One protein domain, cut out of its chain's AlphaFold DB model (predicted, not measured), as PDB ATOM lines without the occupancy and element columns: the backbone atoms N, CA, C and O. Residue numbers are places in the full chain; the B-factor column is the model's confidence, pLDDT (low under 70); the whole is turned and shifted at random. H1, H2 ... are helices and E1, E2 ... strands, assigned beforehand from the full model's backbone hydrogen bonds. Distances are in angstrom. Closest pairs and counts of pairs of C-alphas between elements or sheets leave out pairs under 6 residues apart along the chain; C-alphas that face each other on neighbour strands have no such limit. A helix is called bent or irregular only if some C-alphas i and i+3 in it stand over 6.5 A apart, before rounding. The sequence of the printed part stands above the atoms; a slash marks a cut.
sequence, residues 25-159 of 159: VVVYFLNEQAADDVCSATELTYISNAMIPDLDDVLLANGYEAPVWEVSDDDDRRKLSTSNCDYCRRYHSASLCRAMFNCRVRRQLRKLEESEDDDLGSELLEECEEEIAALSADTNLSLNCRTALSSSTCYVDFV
ATOM      1  N   VAL A  25      -7.353   1.129  26.741       78.31
ATOM      2  CA  VAL A  25      -6.842   2.319  27.423       78.31
ATOM      3  C   VAL A  25      -6.942   3.523  26.503       78.31
ATOM      4  O   VAL A  25      -6.692   3.436  25.293       78.31
ATOM      5  N   VAL A  26      -7.332   4.653  27.079       77.69
ATOM      6  CA  VAL A  26      -7.406   5.942  26.403       77.69
ATOM      7  C   VAL A  26      -6.598   6.948  27.200       77.69
ATOM      8  O   VAL A  26      -6.877   7.162  28.375       77.69
ATOM      9  N   VAL A  27      -5.630   7.584  26.548       79.00
ATOM     10  CA  VAL A  27      -4.862   8.688  27.129       79.00
ATOM     11  C   VAL A  27      -5.250   9.961  26.396       79.00
ATOM     12  O   VAL A  27      -5.275  10.008  25.165       79.00
ATOM     13  N   TYR A  28      -5.608  11.004  27.130       79.81
ATOM     14  CA  TYR A  28      -5.964  12.284  26.534       79.81
ATOM     15  C   TYR A  28      -5.590  13.444  27.438       79.81
ATOM     16  O   TYR A  28      -5.406  13.290  28.637       79.81
ATOM     17  N   PHE A  29      -5.529  14.637  26.857       82.50
ATOM     18  CA  PHE A  29      -5.292  15.861  27.603       82.50
ATOM     19  C   PHE A  29      -6.232  16.973  27.148       82.50
ATOM     20  O   PHE A  29      -6.672  17.037  25.991       82.50
ATOM     21  N   LEU A  30      -6.588  17.824  28.102       79.12
ATOM     22  CA  LEU A  30      -7.689  18.774  28.010       79.12
ATOM     23  C   LEU A  30      -7.251  20.133  28.539       79.12
ATOM     24  O   LEU A  30      -6.699  20.214  29.632       79.12
ATOM     25  N   ASN A  31      -7.607  21.202  27.830       81.25
ATOM     26  CA  ASN A  31      -7.613  22.544  28.401       81.25
ATOM     27  C   ASN A  31      -8.957  23.214  28.095       81.25
ATOM     28  O   ASN A  31      -9.198  23.701  26.993       81.25
ATOM     29  N   GLU A  32      -9.832  23.250  29.102       77.00
ATOM     30  CA  GLU A  32     -11.188  23.815  29.005       77.00
ATOM     31  C   GLU A  32     -11.222  25.321  28.733       77.00
ATOM     32  O   GLU A  32     -12.250  25.851  28.316       77.00
ATOM     33  N   GLN A  33     -10.118  26.020  28.997       79.69
ATOM     34  CA  GLN A  33     -10.012  27.467  28.820       79.69
ATOM     35  C   GLN A  33      -9.495  27.849  27.430       79.69
ATOM     36  O   GLN A  33      -9.512  29.028  27.069       79.69
ATOM     37  N   ALA A  34      -9.020  26.880  26.653       77.62
ATOM     38  CA  ALA A  34      -8.486  27.116  25.329       77.62
ATOM     39  C   ALA A  34      -9.572  27.043  24.244       77.62
ATOM     40  O   ALA A  34     -10.556  26.312  24.360       77.62
ATOM     41  N   ALA A  35      -9.378  27.807  23.168       74.69
ATOM     42  CA  ALA A  35     -10.207  27.690  21.973       74.69
ATOM     43  C   ALA A  35      -9.956  26.346  21.267       74.69
ATOM     44  O   ALA A  35      -8.849  25.805  21.318       74.69
ATOM     45  N   ASP A  36     -10.969  25.827  20.573       68.19
ATOM     46  CA  ASP A  36     -10.907  24.539  19.869       68.19
ATOM     47  C   ASP A  36      -9.933  24.544  18.673       68.19
ATOM     48  O   ASP A  36      -9.453  23.488  18.250       68.19
ATOM     49  N   ASP A  37      -9.574  25.728  18.178       73.38
ATOM     50  CA  ASP A  37      -8.651  25.973  17.068       73.38
ATOM     51  C   ASP A  37      -7.281  26.539  17.492       73.38
ATOM     52  O   ASP A  37      -6.477  26.913  16.638       73.38
ATOM     53  N   VAL A  38      -6.975  26.586  18.798       83.38
ATOM     54  CA  VAL A  38      -5.729  27.205  19.302       83.38
ATOM     55  C   VAL A  38      -4.449  26.514  18.801       83.38
ATOM     56  O   VAL A  38      -3.399  27.148  18.709       83.38
ATOM     57  N   CYS A  39      -4.547  25.224  18.476       83.00
ATOM     58  CA  CYS A  39      -3.516  24.439  17.810       83.00
ATOM     59  C   CYS A  39      -4.038  24.039  16.429       83.00
ATOM     60  O   CYS A  39      -5.158  23.534  16.308       83.00
ATOM     61  N   SER A  40      -3.217  24.213  15.402       84.00
ATOM     62  CA  SER A  40      -3.517  23.750  14.051       84.00
ATOM     63  C   SER A  40      -3.480  22.225  13.943       84.00
ATOM     64  O   SER A  40      -2.795  21.535  14.693       84.00
ATOM     65  N   ALA A  41      -4.155  21.700  12.928       77.38
ATOM     66  CA  ALA A  41      -4.091  20.311  12.482       77.38
ATOM     67  C   ALA A  41      -2.689  19.680  12.513       77.38
ATOM     68  O   ALA A  41      -2.468  18.597  13.062       77.38
ATOM     69  N   THR A  42      -1.726  20.392  11.926       83.19
ATOM     70  CA  THR A  42      -0.337  19.957  11.811       83.19
ATOM     71  C   THR A  42       0.327  19.874  13.178       83.19
ATOM     72  O   THR A  42       1.012  18.896  13.459       83.19
ATOM     73  N   GLU A  43       0.096  20.862  14.044       85.88
ATOM     74  CA  GLU A  43       0.631  20.870  15.411       85.88
ATOM     75  C   GLU A  43       0.080  19.705  16.230       85.88
ATOM     76  O   GLU A  43       0.807  19.071  16.979       85.88
ATOM     77  N   LEU A  44      -1.188  19.360  16.046       81.00
ATOM     78  CA  LEU A  44      -1.828  18.264  16.773       81.00
ATOM     79  C   LEU A  44      -1.390  16.894  16.301       81.00
ATOM     80  O   LEU A  44      -1.257  15.971  17.104       81.00
ATOM     81  N   THR A  45      -1.152  16.774  15.000       78.88
ATOM     82  CA  THR A  45      -0.527  15.590  14.421       78.88
ATOM     83  C   THR A  45       0.893  15.442  14.955       78.88
ATOM     84  O   THR A  45       1.272  14.354  15.372       78.88
ATOM     85  N   TYR A  46       1.652  16.540  15.009       85.00
ATOM     86  CA  TYR A  46       2.990  16.561  15.593       85.00
ATOM     87  C   TYR A  46       2.980  16.124  17.062       85.00
ATOM     88  O   TYR A  46       3.691  15.190  17.407       85.00
ATOM     89  N   ILE A  47       2.119  16.725  17.889       86.12
ATOM     90  CA  ILE A  47       1.946  16.367  19.303       86.12
ATOM     91  C   ILE A  47       1.599  14.883  19.453       86.12
ATOM     92  O   ILE A  47       2.235  14.179  20.223       86.12
ATOM     93  N   SER A  48       0.627  14.383  18.682       79.06
ATOM     94  CA  SER A  48       0.233  12.970  18.756       79.06
ATOM     95  C   SER A  48       1.402  12.045  18.411       79.06
ATOM     96  O   SER A  48       1.625  11.063  19.103       79.06
ATOM     97  N   ASN A  49       2.164  12.369  17.365       81.69
ATOM     98  CA  ASN A  49       3.312  11.569  16.939       81.69
ATOM     99  C   ASN A  49       4.497  11.646  17.907       81.69
ATOM    100  O   ASN A  49       5.310  10.728  17.903       81.69
ATOM    101  N   ALA A  50       4.609  12.730  18.676       85.56
ATOM    102  CA  ALA A  50       5.634  12.889  19.697       85.56
ATOM    103  C   ALA A  50       5.336  12.035  20.934       85.56
ATOM    104  O   ALA A  50       6.228  11.339  21.373       85.56
ATOM    105  N   MET A  51       4.081  11.999  21.400       84.75
ATOM    106  CA  MET A  51       3.699  11.266  22.621       84.75
ATOM    107  C   MET A  51       3.585   9.749  22.437       84.75
ATOM    108  O   MET A  51       3.706   8.971  23.376       84.75
ATOM    109  N   ILE A  52       3.220   9.316  21.230       83.31
ATOM    110  CA  ILE A  52       2.912   7.914  20.923       83.31
ATOM    111  C   ILE A  52       4.055   6.941  21.268       83.31
ATOM    112  O   ILE A  52       3.748   5.900  21.852       83.31
ATOM    113  N   PRO A  53       5.321   7.223  20.903       85.56
ATOM    114  CA  PRO A  53       6.446   6.354  21.222       85.56
ATOM    115  C   PRO A  53       6.630   6.145  22.723       85.56
ATOM    116  O   PRO A  53       6.793   5.004  23.140       85.56
ATOM    117  N   ASP A  54       6.528   7.200  23.530       88.19
ATOM    118  CA  ASP A  54       6.794   7.092  24.967       88.19
ATOM    119  C   ASP A  54       5.664   6.340  25.688       88.19
ATOM    120  O   ASP A  54       5.902   5.448  26.503       88.19
ATOM    121  N   LEU A  55       4.410   6.561  25.272       86.31
ATOM    122  CA  LEU A  55       3.283   5.741  25.730       86.31
ATOM    123  C   LEU A  55       3.425   4.262  25.328       86.31
ATOM    124  O   LEU A  55       2.998   3.375  26.070       86.31
ATOM    125  N   ASP A  56       3.999   3.975  24.156       83.50
ATOM    126  CA  ASP A  56       4.278   2.600  23.726       83.50
ATOM    127  C   ASP A  56       5.395   1.965  24.563       83.50
ATOM    128  O   ASP A  56       5.303   0.777  24.887       83.50
ATOM    129  N   ASP A  57       6.402   2.743  24.960       86.69
ATOM    130  CA  ASP A  57       7.476   2.292  25.843       86.69
ATOM    131  C   ASP A  57       6.942   1.940  27.242       86.69
ATOM    132  O   ASP A  57       7.290   0.877  27.765       86.69
ATOM    133  N   VAL A  58       6.018   2.731  27.806       88.69
ATOM    134  CA  VAL A  58       5.322   2.395  29.069       88.69
ATOM    135  C   VAL A  58       4.525   1.095  28.935       88.69
ATOM    136  O   VAL A  58       4.610   0.207  29.789       88.69
ATOM    137  N   LEU A  59       3.767   0.933  27.846       84.44
ATOM    138  CA  LEU A  59       3.004  -0.293  27.591       84.44
ATOM    139  C   LEU A  59       3.925  -1.515  27.482       84.44
ATOM    140  O   LEU A  59       3.653  -2.550  28.095       84.44
ATOM    141  N   LEU A  60       5.030  -1.394  26.748       84.88
ATOM    142  CA  LEU A  60       6.029  -2.449  26.608       84.88
ATOM    143  C   LEU A  60       6.690  -2.803  27.944       84.88
ATOM    144  O   LEU A  60       6.845  -3.988  28.242       84.88
ATOM    145  N   ALA A  61       7.040  -1.800  28.754       87.06
ATOM    146  CA  ALA A  61       7.618  -1.993  30.083       87.06
ATOM    147  C   ALA A  61       6.677  -2.779  31.010       87.06
ATOM    148  O   ALA A  61       7.133  -3.634  31.767       87.06
ATOM    149  N   ASN A  62       5.367  -2.573  30.863       83.88
ATOM    150  CA  ASN A  62       4.323  -3.269  31.614       83.88
ATOM    151  C   ASN A  62       3.895  -4.618  30.998       83.88
ATOM    152  O   ASN A  62       2.931  -5.244  31.456       83.88
ATOM    153  N   GLY A  63       4.590  -5.090  29.957       82.31
ATOM    154  CA  GLY A  63       4.321  -6.382  29.327       82.31
ATOM    155  C   GLY A  63       3.107  -6.384  28.395       82.31
ATOM    156  O   GLY A  63       2.455  -7.418  28.244       82.31
ATOM    157  N   TYR A  64       2.784  -5.256  27.763       81.38
ATOM    158  CA  TYR A  64       1.781  -5.167  26.697       81.38
ATOM    159  C   TYR A  64       2.439  -5.166  25.308       81.38
ATOM    160  O   TYR A  64       3.593  -4.779  25.147       81.38
ATOM    161  N   GLU A  65       1.723  -5.638  24.283       75.06
ATOM    162  CA  GLU A  65       2.208  -5.632  22.892       75.06
ATOM    163  C   GLU A  65       2.521  -4.212  22.391       75.06
ATOM    164  O   GLU A  65       1.698  -3.320  22.582       75.06
ATOM    165  N   ALA A  66       3.642  -4.033  21.665       58.16
ATOM    166  CA  ALA A  66       3.940  -2.819  20.886       58.16
ATOM    167  C   ALA A  66       2.771  -2.544  19.921       58.16
ATOM    168  O   ALA A  66       2.597  -3.296  18.951       58.16
ATOM    169  N   PRO A  67       1.926  -1.535  20.161       59.28
ATOM    170  CA  PRO A  67       0.600  -1.561  19.568       59.28
ATOM    171  C   PRO A  67       0.555  -0.702  18.270       59.28
ATOM    172  O   PRO A  67       1.384   0.172  18.042       59.28
ATOM    173  N   VAL A  68      -0.468  -0.839  17.401       58.47
ATOM    174  CA  VAL A  68      -0.730   0.083  16.242       58.47
ATOM    175  C   VAL A  68      -1.773   1.180  16.563       58.47
ATOM    176  O   VAL A  68      -2.933   0.833  16.793       58.47
ATOM    177  N   TRP A  69      -1.367   2.449  16.787       62.06
ATOM    178  CA  TRP A  69      -2.291   3.480  17.326       62.06
ATOM    179  C   TRP A  69      -3.328   3.805  16.250       62.06
ATOM    180  O   TRP A  69      -2.974   3.959  15.081       62.06
ATOM    181  N   GLU A  70      -4.604   3.955  16.616       56.72
ATOM    182  CA  GLU A  70      -5.636   4.399  15.667       56.72
ATOM    183  C   GLU A  70      -5.577   5.924  15.445       56.72
ATOM    184  O   GLU A  70      -6.445   6.704  15.863       56.72
ATOM    185  N   VAL A  71      -4.539   6.365  14.733       52.84
ATOM    186  CA  VAL A  71      -4.388   7.746  14.263       52.84
ATOM    187  C   VAL A  71      -5.090   7.861  12.910       52.84
ATOM    188  O   VAL A  71      -4.639   7.285  11.928       52.84
ATOM    189  N   SER A  72      -6.233   8.548  12.825       50.12
ATOM    190  CA  SER A  72      -6.930   8.701  11.534       50.12
ATOM    191  C   SER A  72      -6.539  10.010  10.848       50.12
ATOM    192  O   SER A  72      -6.846  11.075  11.369       50.12
ATOM    193  N   ASP A  73      -5.955   9.970   9.659       43.41
ATOM    194  CA  ASP A  73      -5.415  11.157   8.969       43.41
ATOM    195  C   ASP A  73      -6.440  12.256   8.615       43.41
ATOM    196  O   ASP A  73      -6.052  13.386   8.326       43.41
ATOM    197  N   ASP A  74      -7.746  11.981   8.702       49.62
ATOM    198  CA  ASP A  74      -8.778  12.994   8.484       49.62
ATOM    199  C   ASP A  74      -8.893  13.949   9.683       49.62
ATOM    200  O   ASP A  74      -9.399  13.631  10.764       49.62
ATOM    201  N   ASP A  75      -8.405  15.161   9.460       45.94
ATOM    202  CA  ASP A  75      -8.356  16.338  10.330       45.94
ATOM    203  C   ASP A  75      -9.740  16.864  10.801       45.94
ATOM    204  O   ASP A  75      -9.863  17.827  11.556       45.94
ATOM    205  N   ASP A  76     -10.832  16.192  10.427       40.97
ATOM    206  CA  ASP A  76     -12.196  16.550  10.830       40.97
ATOM    207  C   ASP A  76     -12.539  16.165  12.287       40.97
ATOM    208  O   ASP A  76     -13.605  16.522  12.789       40.97
ATOM    209  N   ARG A  77     -11.627  15.517  13.030       41.97
ATOM    210  CA  ARG A  77     -11.875  15.001  14.398       41.97
ATOM    211  C   ARG A  77     -12.024  16.059  15.498       41.97
ATOM    212  O   ARG A  77     -12.376  15.695  16.609       41.97
ATOM    213  N   ARG A  78     -11.857  17.357  15.222       40.84
ATOM    214  CA  ARG A  78     -12.304  18.430  16.145       40.84
ATOM    215  C   ARG A  78     -13.671  19.005  15.811       40.84
ATOM    216  O   ARG A  78     -14.277  19.696  16.629       40.84
ATOM    217  N   LYS A  79     -14.199  18.712  14.623       33.50
ATOM    218  CA  LYS A  79     -15.525  19.165  14.221       33.50
ATOM    219  C   LYS A  79     -16.550  18.160  14.723       33.50
ATOM    220  O   LYS A  79     -16.579  17.005  14.314       33.50
ATOM    221  N   LEU A  80     -17.484  18.624  15.550       37.72
ATOM    222  CA  LEU A  80     -18.744  17.923  15.835       37.72
ATOM    223  C   LEU A  80     -19.675  17.905  14.606       37.72
ATOM    224  O   LEU A  80     -20.860  18.218  14.714       37.72
ATOM    225  N   SER A  81     -19.163  17.553  13.427       36.59
ATOM    226  CA  SER A  81     -19.973  17.288  12.244       36.59
ATOM    227  C   SER A  81     -19.687  15.878  11.737       36.59
ATOM    228  O   SER A  81     -18.752  15.623  10.988       36.59
ATOM    229  N   THR A  82     -20.553  14.972  12.179       40.25
ATOM    230  CA  THR A  82     -20.911  13.691  11.555       40.25
ATOM    231  C   THR A  82     -19.924  12.519  11.482       40.25
ATOM    232  O   THR A  82     -20.408  11.456  11.112       40.25
ATOM    233  N   SER A  83     -18.661  12.586  11.932       47.31
ATOM    234  CA  SER A  83     -17.880  11.346  12.180       47.31
ATOM    235  C   SER A  83     -16.553  11.543  12.944       47.31
ATOM    236  O   SER A  83     -15.679  12.260  12.467       47.31
ATOM    237  N   ASN A  84     -16.383  10.800  14.055       45.06
ATOM    238  CA  ASN A  84     -15.113  10.230  14.575       45.06
ATOM    239  C   ASN A  84     -14.359  10.839  15.800       45.06
ATOM    240  O   ASN A  84     -13.174  10.560  15.976       45.06
ATOM    241  N   CYS A  85     -15.020  11.521  16.751       51.31
ATOM    242  CA  CYS A  85     -14.619  11.468  18.190       51.31
ATOM    243  C   CYS A  85     -15.653  10.639  18.985       51.31
ATOM    244  O   CYS A  85     -16.200  11.097  19.991       51.31
ATOM    245  N   ASP A  86     -15.969   9.431  18.506       53.59
ATOM    246  CA  ASP A  86     -17.031   8.582  19.072       53.59
ATOM    247  C   ASP A  86     -16.781   8.186  20.535       53.59
ATOM    248  O   ASP A  86     -17.741   8.040  21.291       53.59
ATOM    249  N   TYR A  87     -15.515   8.091  20.963       57.94
ATOM    250  CA  TYR A  87     -15.165   7.868  22.369       57.94
ATOM    251  C   TYR A  87     -15.627   9.030  23.249       57.94
ATOM    252  O   TYR A  87     -16.474   8.851  24.122       57.94
ATOM    253  N   CYS A  88     -15.140  10.246  22.979       64.25
ATOM    254  CA  CYS A  88     -15.401  11.367  23.872       64.25
ATOM    255  C   CYS A  88     -16.903  11.616  24.062       64.25
ATOM    256  O   CYS A  88     -17.356  11.849  25.173       64.25
ATOM    257  N   ARG A  89     -17.719  11.507  23.006       63.53
ATOM    258  CA  ARG A  89     -19.171  11.742  23.111       63.53
ATOM    259  C   ARG A  89     -19.932  10.635  23.837       63.53
ATOM    260  O   ARG A  89     -21.059  10.888  24.265       63.53
ATOM    261  N   ARG A  90     -19.349   9.441  23.961       65.50
ATOM    262  CA  ARG A  90     -19.922   8.329  24.725       65.50
ATOM    263  C   ARG A  90     -19.796   8.556  26.233       65.50
ATOM    264  O   ARG A  90     -20.708   8.167  26.956       65.50
ATOM    265  N   TYR A  91     -18.734   9.228  26.681       65.75
ATOM    266  CA  TYR A  91     -18.423   9.408  28.108       65.75
ATOM    267  C   TYR A  91     -18.499  10.867  28.586       65.75
ATOM    268  O   TYR A  91     -18.665  11.124  29.777       65.75
ATOM    269  N   HIS A  92     -18.473  11.836  27.667       68.25
ATOM    270  CA  HIS A  92     -18.402  13.260  27.978       68.25
ATOM    271  C   HIS A  92     -19.360  14.135  27.151       68.25
ATOM    272  O   HIS A  92     -19.922  13.769  26.110       68.25
ATOM    273  N   SER A  93     -19.563  15.362  27.640       68.25
ATOM    274  CA  SER A  93     -20.403  16.366  26.989       68.25
ATOM    275  C   SER A  93     -19.758  16.909  25.707       68.25
ATOM    276  O   SER A  93     -18.545  16.883  25.521       68.25
ATOM    277  N   ALA A  94     -20.580  17.448  24.800       67.00
ATOM    278  CA  ALA A  94     -20.097  18.006  23.535       67.00
ATOM    279  C   ALA A  94     -19.132  19.181  23.735       67.00
ATOM    280  O   ALA A  94     -18.267  19.395  22.893       67.00
ATOM    281  N   SER A  95     -19.305  19.954  24.810       66.00
ATOM    282  CA  SER A  95     -18.412  21.059  25.151       66.00
ATOM    283  C   SER A  95     -17.047  20.551  25.604       66.00
ATOM    284  O   SER A  95     -16.046  21.086  25.147       66.00
ATOM    285  N   LEU A  96     -17.003  19.488  26.417       64.50
ATOM    286  CA  LEU A  96     -15.742  18.907  26.881       64.50
ATOM    287  C   LEU A  96     -14.928  18.347  25.711       64.50
ATOM    288  O   LEU A  96     -13.748  18.640  25.584       64.50
ATOM    289  N   CYS A  97     -15.586  17.649  24.781       66.06
ATOM    290  CA  CYS A  97     -14.918  17.095  23.602       66.06
ATOM    291  C   CYS A  97     -14.260  18.140  22.696       66.06
ATOM    292  O   CYS A  97     -13.319  17.808  21.987       66.06
ATOM    293  N   ARG A  98     -14.745  19.389  22.687       62.94
ATOM    294  CA  ARG A  98     -14.123  20.477  21.910       62.94
ATOM    295  C   ARG A  98     -12.859  21.019  22.562       62.94
ATOM    296  O   ARG A  98     -11.999  21.539  21.865       62.94
ATOM    297  N   ALA A  99     -12.772  20.914  23.883       56.50
ATOM    298  CA  ALA A  99     -11.633  21.375  24.663       56.50
ATOM    299  C   ALA A  99     -10.511  20.323  24.762       56.50
ATOM    300  O   ALA A  99      -9.440  20.607  25.305       56.50
ATOM    301  N   MET A 100     -10.751  19.097  24.278       64.12
ATOM    302  CA  MET A 100      -9.758  18.025  24.274       64.12
ATOM    303  C   MET A 100      -8.772  18.235  23.140       64.12
ATOM    304  O   MET A 100      -9.142  18.386  21.974       64.12
ATOM    305  N   PHE A 101      -7.494  18.180  23.480       58.50
ATOM    306  CA  PHE A 101      -6.438  18.334  22.498       58.50
ATOM    307  C   PHE A 101      -6.109  17.025  21.783       58.50
ATOM    308  O   PHE A 101      -5.554  17.070  20.683       58.50
ATOM    309  N   ASN A 102      -6.551  15.890  22.337       61.16
ATOM    310  CA  ASN A 102      -6.338  14.559  21.785       61.16
ATOM    311  C   ASN A 102      -7.561  13.640  22.014       61.16
ATOM    312  O   ASN A 102      -7.887  13.302  23.143       61.16
ATOM    313  N   CYS A 103      -8.253  13.234  20.941       54.22
ATOM    314  CA  CYS A 103      -9.250  12.141  20.963       54.22
ATOM    315  C   CYS A 103      -8.686  10.834  20.349       54.22
ATOM    316  O   CYS A 103      -9.460   9.945  19.977       54.22
ATOM    317  N   ARG A 104      -7.384  10.777  20.040       57.22
ATOM    318  CA  ARG A 104      -6.804   9.834  19.064       57.22
ATOM    319  C   ARG A 104      -5.936   8.745  19.685       57.22
ATOM    320  O   ARG A 104      -5.610   7.783  19.000       57.22
ATOM    321  N   VAL A 105      -5.600   8.866  20.960       59.50
ATOM    322  CA  VAL A 105      -4.714   7.941  21.669       59.50
ATOM    323  C   VAL A 105      -5.584   6.925  22.420       59.50
ATOM    324  O   VAL A 105      -5.852   7.048  23.610       59.50
ATOM    325  N   ARG A 106      -6.108   5.945  21.667       65.94
ATOM    326  CA  ARG A 106      -6.906   4.801  22.156       65.94
ATOM    327  C   ARG A 106      -6.267   3.486  21.720       65.94
ATOM    328  O   ARG A 106      -5.802   3.376  20.583       65.94
ATOM    329  N   ARG A 107      -6.287   2.486  22.603       64.62
ATOM    330  CA  ARG A 107      -5.685   1.160  22.394       64.62
ATOM    331  C   ARG A 107      -6.537   0.064  22.979       64.62
ATOM    332  O   ARG A 107      -7.036   0.231  24.078       64.62
ATOM    333  N   GLN A 108      -6.560  -1.087  22.320       65.38
ATOM    334  CA  GLN A 108      -6.856  -2.352  22.989       65.38
ATOM    335  C   GLN A 108      -5.599  -2.850  23.695       65.38
ATOM    336  O   GLN A 108      -4.552  -2.991  23.062       65.38
ATOM    337  N   LEU A 109      -5.710  -3.139  24.986       69.38
ATOM    338  CA  LEU A 109      -4.639  -3.721  25.773       69.38
ATOM    339  C   LEU A 109      -4.545  -5.215  25.473       69.38
ATOM    340  O   LEU A 109      -5.473  -5.986  25.719       69.38
ATOM    341  N   ARG A 110      -3.394  -5.634  24.950       72.06
ATOM    342  CA  ARG A 110      -3.058  -7.045  24.751       72.06
ATOM    343  C   ARG A 110      -1.848  -7.377  25.592       72.06
ATOM    344  O   ARG A 110      -0.740  -6.942  25.295       72.06
ATOM    345  N   LYS A 111      -2.103  -8.103  26.672       74.12
ATOM    346  CA  LYS A 111      -1.090  -8.475  27.646       74.12
ATOM    347  C   LYS A 111      -0.264  -9.643  27.092       74.12
ATOM    348  O   LYS A 111      -0.837 -10.668  26.722       74.12
ATOM    349  N   LEU A 112       1.050  -9.464  26.988       67.69
ATOM    350  CA  LEU A 112       1.995 -10.471  26.496       67.69
ATOM    351  C   LEU A 112       2.337 -11.504  27.572       67.69
ATOM    352  O   LEU A 112       2.479 -12.685  27.263       67.69
ATOM    353  N   GLU A 113       2.438 -11.066  28.826       64.31
ATOM    354  CA  GLU A 113       2.780 -11.901  29.981       64.31
ATOM    355  C   GLU A 113       1.967 -11.460  31.207       64.31
ATOM    356  O   GLU A 113       1.591 -10.296  31.314       64.31
ATOM    357  N   GLU A 114       1.669 -12.362  32.149       59.53
ATOM    358  CA  GLU A 114       1.083 -11.965  33.440       59.53
ATOM    359  C   GLU A 114       2.108 -11.134  34.239       59.53
ATOM    360  O   GLU A 114       2.857 -11.671  35.047       59.53
ATOM    361  N   SER A 115       2.163  -9.821  33.996       57.94
ATOM    362  CA  SER A 115       2.779  -8.853  34.906       57.94
ATOM    363  C   SER A 115       1.851  -8.603  36.099       57.94
ATOM    364  O   SER A 115       0.628  -8.524  35.936       57.94
ATOM    365  N   GLU A 116       2.417  -8.501  37.298       54.88
ATOM    366  CA  GLU A 116       1.688  -8.165  38.533       54.88
ATOM    367  C   GLU A 116       1.496  -6.644  38.700       54.88
ATOM    368  O   GLU A 116       1.035  -6.200  39.747       54.88
ATOM    369  N   ASP A 117       1.857  -5.846  37.689       54.53
ATOM    370  CA  ASP A 117       1.883  -4.390  37.802       54.53
ATOM    371  C   ASP A 117       0.478  -3.792  37.651       54.53
ATOM    372  O   ASP A 117      -0.105  -3.703  36.565       54.53
ATOM    373  N   ASP A 118      -0.062  -3.399  38.805       65.06
ATOM    374  CA  ASP A 118      -1.367  -2.760  38.986       65.06
ATOM    375  C   ASP A 118      -1.329  -1.240  38.697       65.06
ATOM    376  O   ASP A 118      -2.371  -0.580  38.720       65.06
ATOM    377  N   ASP A 119      -0.148  -0.679  38.403       83.19
ATOM    378  CA  ASP A 119       0.101   0.770  38.362       83.19
ATOM    379  C   ASP A 119       0.165   1.378  36.947       83.19
ATOM    380  O   ASP A 119       0.375   2.584  36.813       83.19
ATOM    381  N   LEU A 120      -0.131   0.602  35.891       86.19
ATOM    382  CA  LEU A 120      -0.118   1.057  34.487       86.19
ATOM    383  C   LEU A 120      -0.820   2.411  34.272       86.19
ATOM    384  O   LEU A 120      -0.366   3.242  33.492       86.19
ATOM    385  N   GLY A 121      -1.956   2.633  34.939       86.31
ATOM    386  CA  GLY A 121      -2.710   3.881  34.803       86.31
ATOM    387  C   GLY A 121      -1.955   5.105  35.318       86.31
ATOM    388  O   GLY A 121      -2.055   6.174  34.722       86.31
ATOM    389  N   SER A 122      -1.201   4.941  36.404       90.44
ATOM    390  CA  SER A 122      -0.381   5.999  36.995       90.44
ATOM    391  C   SER A 122       0.854   6.275  36.140       90.44
ATOM    392  O   SER A 122       1.176   7.436  35.922       90.44
ATOM    393  N   GLU A 123       1.490   5.232  35.597       91.62
ATOM    394  CA  GLU A 123       2.659   5.377  34.718       91.62
ATOM    395  C   GLU A 123       2.299   6.060  33.393       91.62
ATOM    396  O   GLU A 123       2.966   6.999  32.975       91.62
ATOM    397  N   LEU A 124       1.182   5.672  32.764       89.88
ATOM    398  CA  LEU A 124       0.681   6.353  31.563       89.88
ATOM    399  C   LEU A 124       0.284   7.811  31.836       89.88
ATOM    400  O   LEU A 124       0.342   8.649  30.932       89.88
ATOM    401  N   LEU A 125      -0.173   8.112  33.056       91.75
ATOM    402  CA  LEU A 125      -0.525   9.470  33.453       91.75
ATOM    403  C   LEU A 125       0.734  10.325  33.624       91.75
ATOM    404  O   LEU A 125       0.774  11.424  33.078       91.75
ATOM    405  N   GLU A 126       1.735   9.811  34.339       94.12
ATOM    406  CA  GLU A 126       3.036  10.461  34.526       94.12
ATOM    407  C   GLU A 126       3.698  10.742  33.174       94.12
ATOM    408  O   GLU A 126       4.032  11.890  32.889       94.12
ATOM    409  N   GLU A 127       3.746   9.746  32.287       93.62
ATOM    410  CA  GLU A 127       4.306   9.892  30.940       93.62
ATOM    411  C   GLU A 127       3.575  10.968  30.122       93.62
ATOM    412  O   GLU A 127       4.186  11.825  29.486       93.62
ATOM    413  N   CYS A 128       2.238  10.997  30.181       91.19
ATOM    414  CA  CYS A 128       1.464  12.050  29.525       91.19
ATOM    415  C   CYS A 128       1.828  13.446  30.058       91.19
ATOM    416  O   CYS A 128       1.933  14.396  29.279       91.19
ATOM    417  N   GLU A 129       1.988  13.599  31.375       94.12
ATOM    418  CA  GLU A 129       2.326  14.879  31.999       94.12
ATOM    419  C   GLU A 129       3.742  15.346  31.632       94.12
ATOM    420  O   GLU A 129       3.933  16.532  31.333       94.12
ATOM    421  N   GLU A 130       4.713  14.428  31.600       94.56
ATOM    422  CA  GLU A 130       6.086  14.707  31.169       94.56
ATOM    423  C   GLU A 130       6.135  15.155  29.704       94.56
ATOM    424  O   GLU A 130       6.706  16.209  29.394       94.56
ATOM    425  N   GLU A 131       5.440  14.442  28.819       92.44
ATOM    426  CA  GLU A 131       5.370  14.787  27.402       92.44
ATOM    427  C   GLU A 131       4.685  16.136  27.159       92.44
ATOM    428  O   GLU A 131       5.151  16.961  26.366       92.44
ATOM    429  N   ILE A 132       3.603  16.438  27.883       92.25
ATOM    430  CA  ILE A 132       2.960  17.755  27.801       92.25
ATOM    431  C   ILE A 132       3.915  18.860  28.255       92.25
ATOM    432  O   ILE A 132       3.969  19.922  27.619       92.25
ATOM    433  N   ALA A 133       4.695  18.630  29.312       94.50
ATOM    434  CA  ALA A 133       5.700  19.584  29.758       94.50
ATOM    435  C   ALA A 133       6.776  19.805  28.679       94.50
ATOM    436  O   ALA A 133       7.075  20.962  28.355       94.50
ATOM    437  N   ALA A 134       7.293  18.735  28.068       94.12
ATOM    438  CA  ALA A 134       8.284  18.801  26.995       94.12
ATOM    439  C   ALA A 134       7.745  19.532  25.751       94.12
ATOM    440  O   ALA A 134       8.336  20.517  25.292       94.12
ATOM    441  N   LEU A 135       6.572  19.131  25.258       93.62
ATOM    442  CA  LEU A 135       5.912  19.734  24.099       93.62
ATOM    443  C   LEU A 135       5.550  21.201  24.332       93.62
ATOM    444  O   LEU A 135       5.667  22.025  23.425       93.62
ATOM    445  N   SER A 136       5.166  21.579  25.553       94.06
ATOM    446  CA  SER A 136       4.877  22.981  25.871       94.06
ATOM    447  C   SER A 136       6.101  23.903  25.735       94.06
ATOM    448  O   SER A 136       5.950  25.110  25.526       94.06
ATOM    449  N   ALA A 137       7.320  23.354  25.785       94.12
ATOM    450  CA  ALA A 137       8.559  24.089  25.546       94.12
ATOM    451  C   ALA A 137       9.018  24.054  24.072       94.12
ATOM    452  O   ALA A 137       9.821  24.901  23.662       94.12
ATOM    453  N   ASP A 138       8.490  23.141  23.256       94.12
ATOM    454  CA  ASP A 138       8.971  22.857  21.901       94.12
ATOM    455  C   ASP A 138       8.669  23.986  20.904       94.12
ATOM    456  O   ASP A 138       7.524  24.286  20.586       94.12
ATOM    457  N   THR A 139       9.708  24.600  20.339       93.62
ATOM    458  CA  THR A 139       9.590  25.693  19.362       93.62
ATOM    459  C   THR A 139       8.998  25.307  18.003       93.62
ATOM    460  O   THR A 139       8.720  26.206  17.209       93.62
ATOM    461  N   ASN A 140       8.800  24.016  17.720       92.69
ATOM    462  CA  ASN A 140       8.064  23.549  16.543       92.69
ATOM    463  C   ASN A 140       6.561  23.855  16.634       92.69
ATOM    464  O   ASN A 140       5.873  23.870  15.613       92.69
ATOM    465  N   LEU A 141       6.063  24.145  17.839       93.38
ATOM    466  CA  LEU A 141       4.693  24.567  18.092       93.38
ATOM    467  C   LEU A 141       4.580  26.093  18.173       93.38
ATOM    468  O   LEU A 141       5.463  26.800  18.674       93.38
ATOM    469  N   SER A 142       3.450  26.622  17.717       95.69
ATOM    470  CA  SER A 142       3.115  28.033  17.871       95.69
ATOM    471  C   SER A 142       3.028  28.414  19.348       95.69
ATOM    472  O   SER A 142       2.699  27.607  20.218       95.69
ATOM    473  N   LEU A 143       3.286  29.690  19.648       95.50
ATOM    474  CA  LEU A 143       3.212  30.193  21.019       95.50
ATOM    475  C   LEU A 143       1.845  29.916  21.662       95.50
ATOM    476  O   LEU A 143       1.799  29.487  22.808       95.50
ATOM    477  N   ASN A 144       0.758  30.112  20.911       92.19
ATOM    478  CA  ASN A 144      -0.598  29.886  21.404       92.19
ATOM    479  C   ASN A 144      -0.840  28.409  21.729       92.19
ATOM    480  O   ASN A 144      -1.366  28.111  22.800       92.19
ATOM    481  N   CYS A 145      -0.412  27.497  20.850       90.44
ATOM    482  CA  CYS A 145      -0.553  26.065  21.086       90.44
ATOM    483  C   CYS A 145       0.261  25.614  22.308       90.44
ATOM    484  O   CYS A 145      -0.275  24.951  23.190       90.44
ATOM    485  N   ARG A 146       1.512  26.074  22.448       94.56
ATOM    486  CA  ARG A 146       2.348  25.798  23.630       94.56
ATOM    487  C   ARG A 146       1.733  26.289  24.930       94.56
ATOM    488  O   ARG A 146       1.726  25.570  25.922       94.56
ATOM    489  N   THR A 147       1.189  27.506  24.931       93.25
ATOM    490  CA  THR A 147       0.488  28.043  26.103       93.25
ATOM    491  C   THR A 147      -0.745  27.205  26.435       93.25
ATOM    492  O   THR A 147      -0.950  26.875  27.601       93.25
ATOM    493  N   ALA A 148      -1.530  26.797  25.433       89.44
ATOM    494  CA  ALA A 148      -2.672  25.916  25.653       89.44
ATOM    495  C   ALA A 148      -2.250  24.552  26.230       89.44
ATOM    496  O   ALA A 148      -2.852  24.101  27.207       89.44
ATOM    497  N   LEU A 149      -1.185  23.944  25.696       90.50
ATOM    498  CA  LEU A 149      -0.617  22.691  26.202       90.50
ATOM    499  C   LEU A 149      -0.128  22.814  27.642       90.50
ATOM    500  O   LEU A 149      -0.502  21.999  28.470       90.50
ATOM    501  N   SER A 150       0.613  23.875  27.971       92.38
ATOM    502  CA  SER A 150       1.148  24.088  29.327       92.38
ATOM    503  C   SER A 150       0.077  24.180  30.422       92.38
ATOM    504  O   SER A 150       0.378  24.048  31.600       92.38
ATOM    505  N   SER A 151      -1.170  24.460  30.034       89.00
ATOM    506  CA  SER A 151      -2.325  24.534  30.936       89.00
ATOM    507  C   SER A 151      -3.275  23.344  30.762       89.00
ATOM    508  O   SER A 151      -4.416  23.408  31.215       89.00
ATOM    509  N   SER A 152      -2.845  22.300  30.052       88.25
ATOM    510  CA  SER A 152      -3.632  21.086  29.858       88.25
ATOM    511  C   SER A 152      -3.487  20.135  31.041       88.25
ATOM    512  O   SER A 152      -2.463  20.107  31.716       88.25
ATOM    513  N   THR A 153      -4.525  19.345  31.282       88.00
ATOM    514  CA  THR A 153      -4.535  18.252  32.258       88.00
ATOM    515  C   THR A 153      -4.606  16.927  31.515       88.00
ATOM    516  O   THR A 153      -5.428  16.804  30.605       88.00
ATOM    517  N   CYS A 154      -3.752  15.973  31.887       87.75
ATOM    518  CA  CYS A 154      -3.747  14.611  31.358       87.75
ATOM    519  C   CYS A 154      -4.768  13.715  32.065       87.75
ATOM    520  O   CYS A 154      -5.122  13.926  33.223       87.75
ATOM    521  N   TYR A 155      -5.244  12.711  31.338       84.88
ATOM    522  CA  TYR A 155      -6.222  11.733  31.785       84.88
ATOM    523  C   TYR A 155      -5.900  10.375  31.168       84.88
ATOM    524  O   TYR A 155      -5.527  10.296  29.994       84.88
ATOM    525  N   VAL A 156      -6.113   9.323  31.955       84.50
ATOM    526  CA  VAL A 156      -6.000   7.925  31.539       84.50
ATOM    527  C   VAL A 156      -7.276   7.204  31.956       84.50
ATOM    528  O   VAL A 156      -7.591   7.144  33.143       84.50
ATOM    529  N   ASP A 157      -7.998   6.656  30.982       79.81
ATOM    530  CA  ASP A 157      -9.230   5.897  31.195       79.81
ATOM    531  C   ASP A 157      -9.069   4.457  30.697       79.81
ATOM    532  O   ASP A 157      -8.569   4.229  29.594       79.81
ATOM    533  N   PHE A 158      -9.565   3.496  31.480       77.81
ATOM    534  CA  PHE A 158      -9.695   2.092  31.081       77.81
ATOM    535  C   PHE A 158     -11.157   1.785  30.731       77.81
ATOM    536  O   PHE A 158     -12.053   2.060  31.534       77.81
ATOM    537  N   VAL A 159     -11.398   1.240  29.535       70.94
ATOM    538  CA  VAL A 159     -12.719   1.146  28.883       70.94
ATOM    539  C   VAL A 159     -13.070  -0.291  28.524       70.94
ATOM    540  O   VAL A 159     -12.171  -1.027  28.060       70.94
TER     541      VAL A 159
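What this domain is: This is residues 25 to 159 of the 159 residues of an uncharacterized protein of Fistulifera solaris (UniProt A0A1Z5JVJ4). A small three-stranded sheet, E2 E1 E3, has the long helix H5 over one face, and bent helix H1 runs beside H5 with its second arm H1b, while H6 folds back on the last residues of H5. The short helices H2, H3 and H4 form a loose region away from H5, and residues 62 to 74 make the long link from H1 to H2. The printed part has 135 residues with six named helices and three named strands in the order E1 H1 H2 H3 H4 E2 H5 H6 E3; the sheet is antiparallel throughout and the class is mostly helix. The whole is compact, with a radius of gyration of the C-alphas of 14.7 A and spans of 43 by 34 by 23 A.

Where its parts are: E1, residues 25 to 30, begins at C-alpha 25 at (-6.842, 2.319, 27.423) and is 16.5 A long. E3, residues 153 to 158, is 17.0 A long and ends at C-alpha 158 at (-9.695, 2.092, 31.081). E2 is residues 106 to 108, 7.2 A. H5, residues 120 to 137, is 26.2 A long, from C-alpha 120 at (-0.118, 1.057, 34.487). H6 is residues 143 to 150, 10.5 A. H1, residues 41 to 61, was assigned as one helix by its hydrogen bonds but is bent, with C-alphas 50 and 53 6.8 A apart; its arms are H1a, residues 41 to 50, 14.2 A, and H1b, residues 53 to 61, 12.2 A, at a shallow tilt of 30 degrees. H2 is residues 75 to 78, irregular, with C-alphas 75 and 78 7.3 A apart. H3, residues 86 to 91, and H4, residues 94 to 99, are each 9.2 A long.

How they stand to each other: E1 is the inner strand, antiparallel to E3 at 160 degrees, with N 28 and O 155 3.0 A apart, and to E2 at 170 degrees, with N 25 and O 107 2.8 A apart, both within hydrogen-bond range. H5 is on the sheet at a height of 8.3 A, over E1 and E3, two layers of helix and sheet; it runs only just along the strands, at 28 degrees to E3 on the local plane. E2, H5 H6 and E3 form a split strand-helix-strand unit, two strands running the same way with E1 between them, and its crossover is right-handed. With residues 120 to 128 alone H5 touches H1b, opposite ways at a shallow tilt of 23 degrees; the closest C-alphas, of Leu 55 and Leu 124, are 6.4 A apart. H5 and H6 form a helical hairpin, closest at the C-alphas of Ser 136 and Arg 146, 4.4 A. H4 only grazes the sheet with residues 96 to 99, and it is close to H3 but not clearly touching, the closest C-alphas, of Cys 88 and Cys 97, being 5.8 A apart. Every O i to N i+4 pair is within hydrogen-bond range in H1a, H1b, H3 and H6, against 13 of 14 in H5 and 0 of 2 in H4, where 2 of 3 O i to N i+3 pairs are; H2 is too short for an O i to N i+4 pair.

The domain as a whole: The two C-alphas farthest apart, of Glu 114 and Leu 143, are 44.0 A apart. The printed part has no cut; the links H1 to H2 and E2 to H5 are long. The mean pLDDT of the printed part is 74.7, with low confidence at residue 36, residues 66 to 109 and residues 112 to 118.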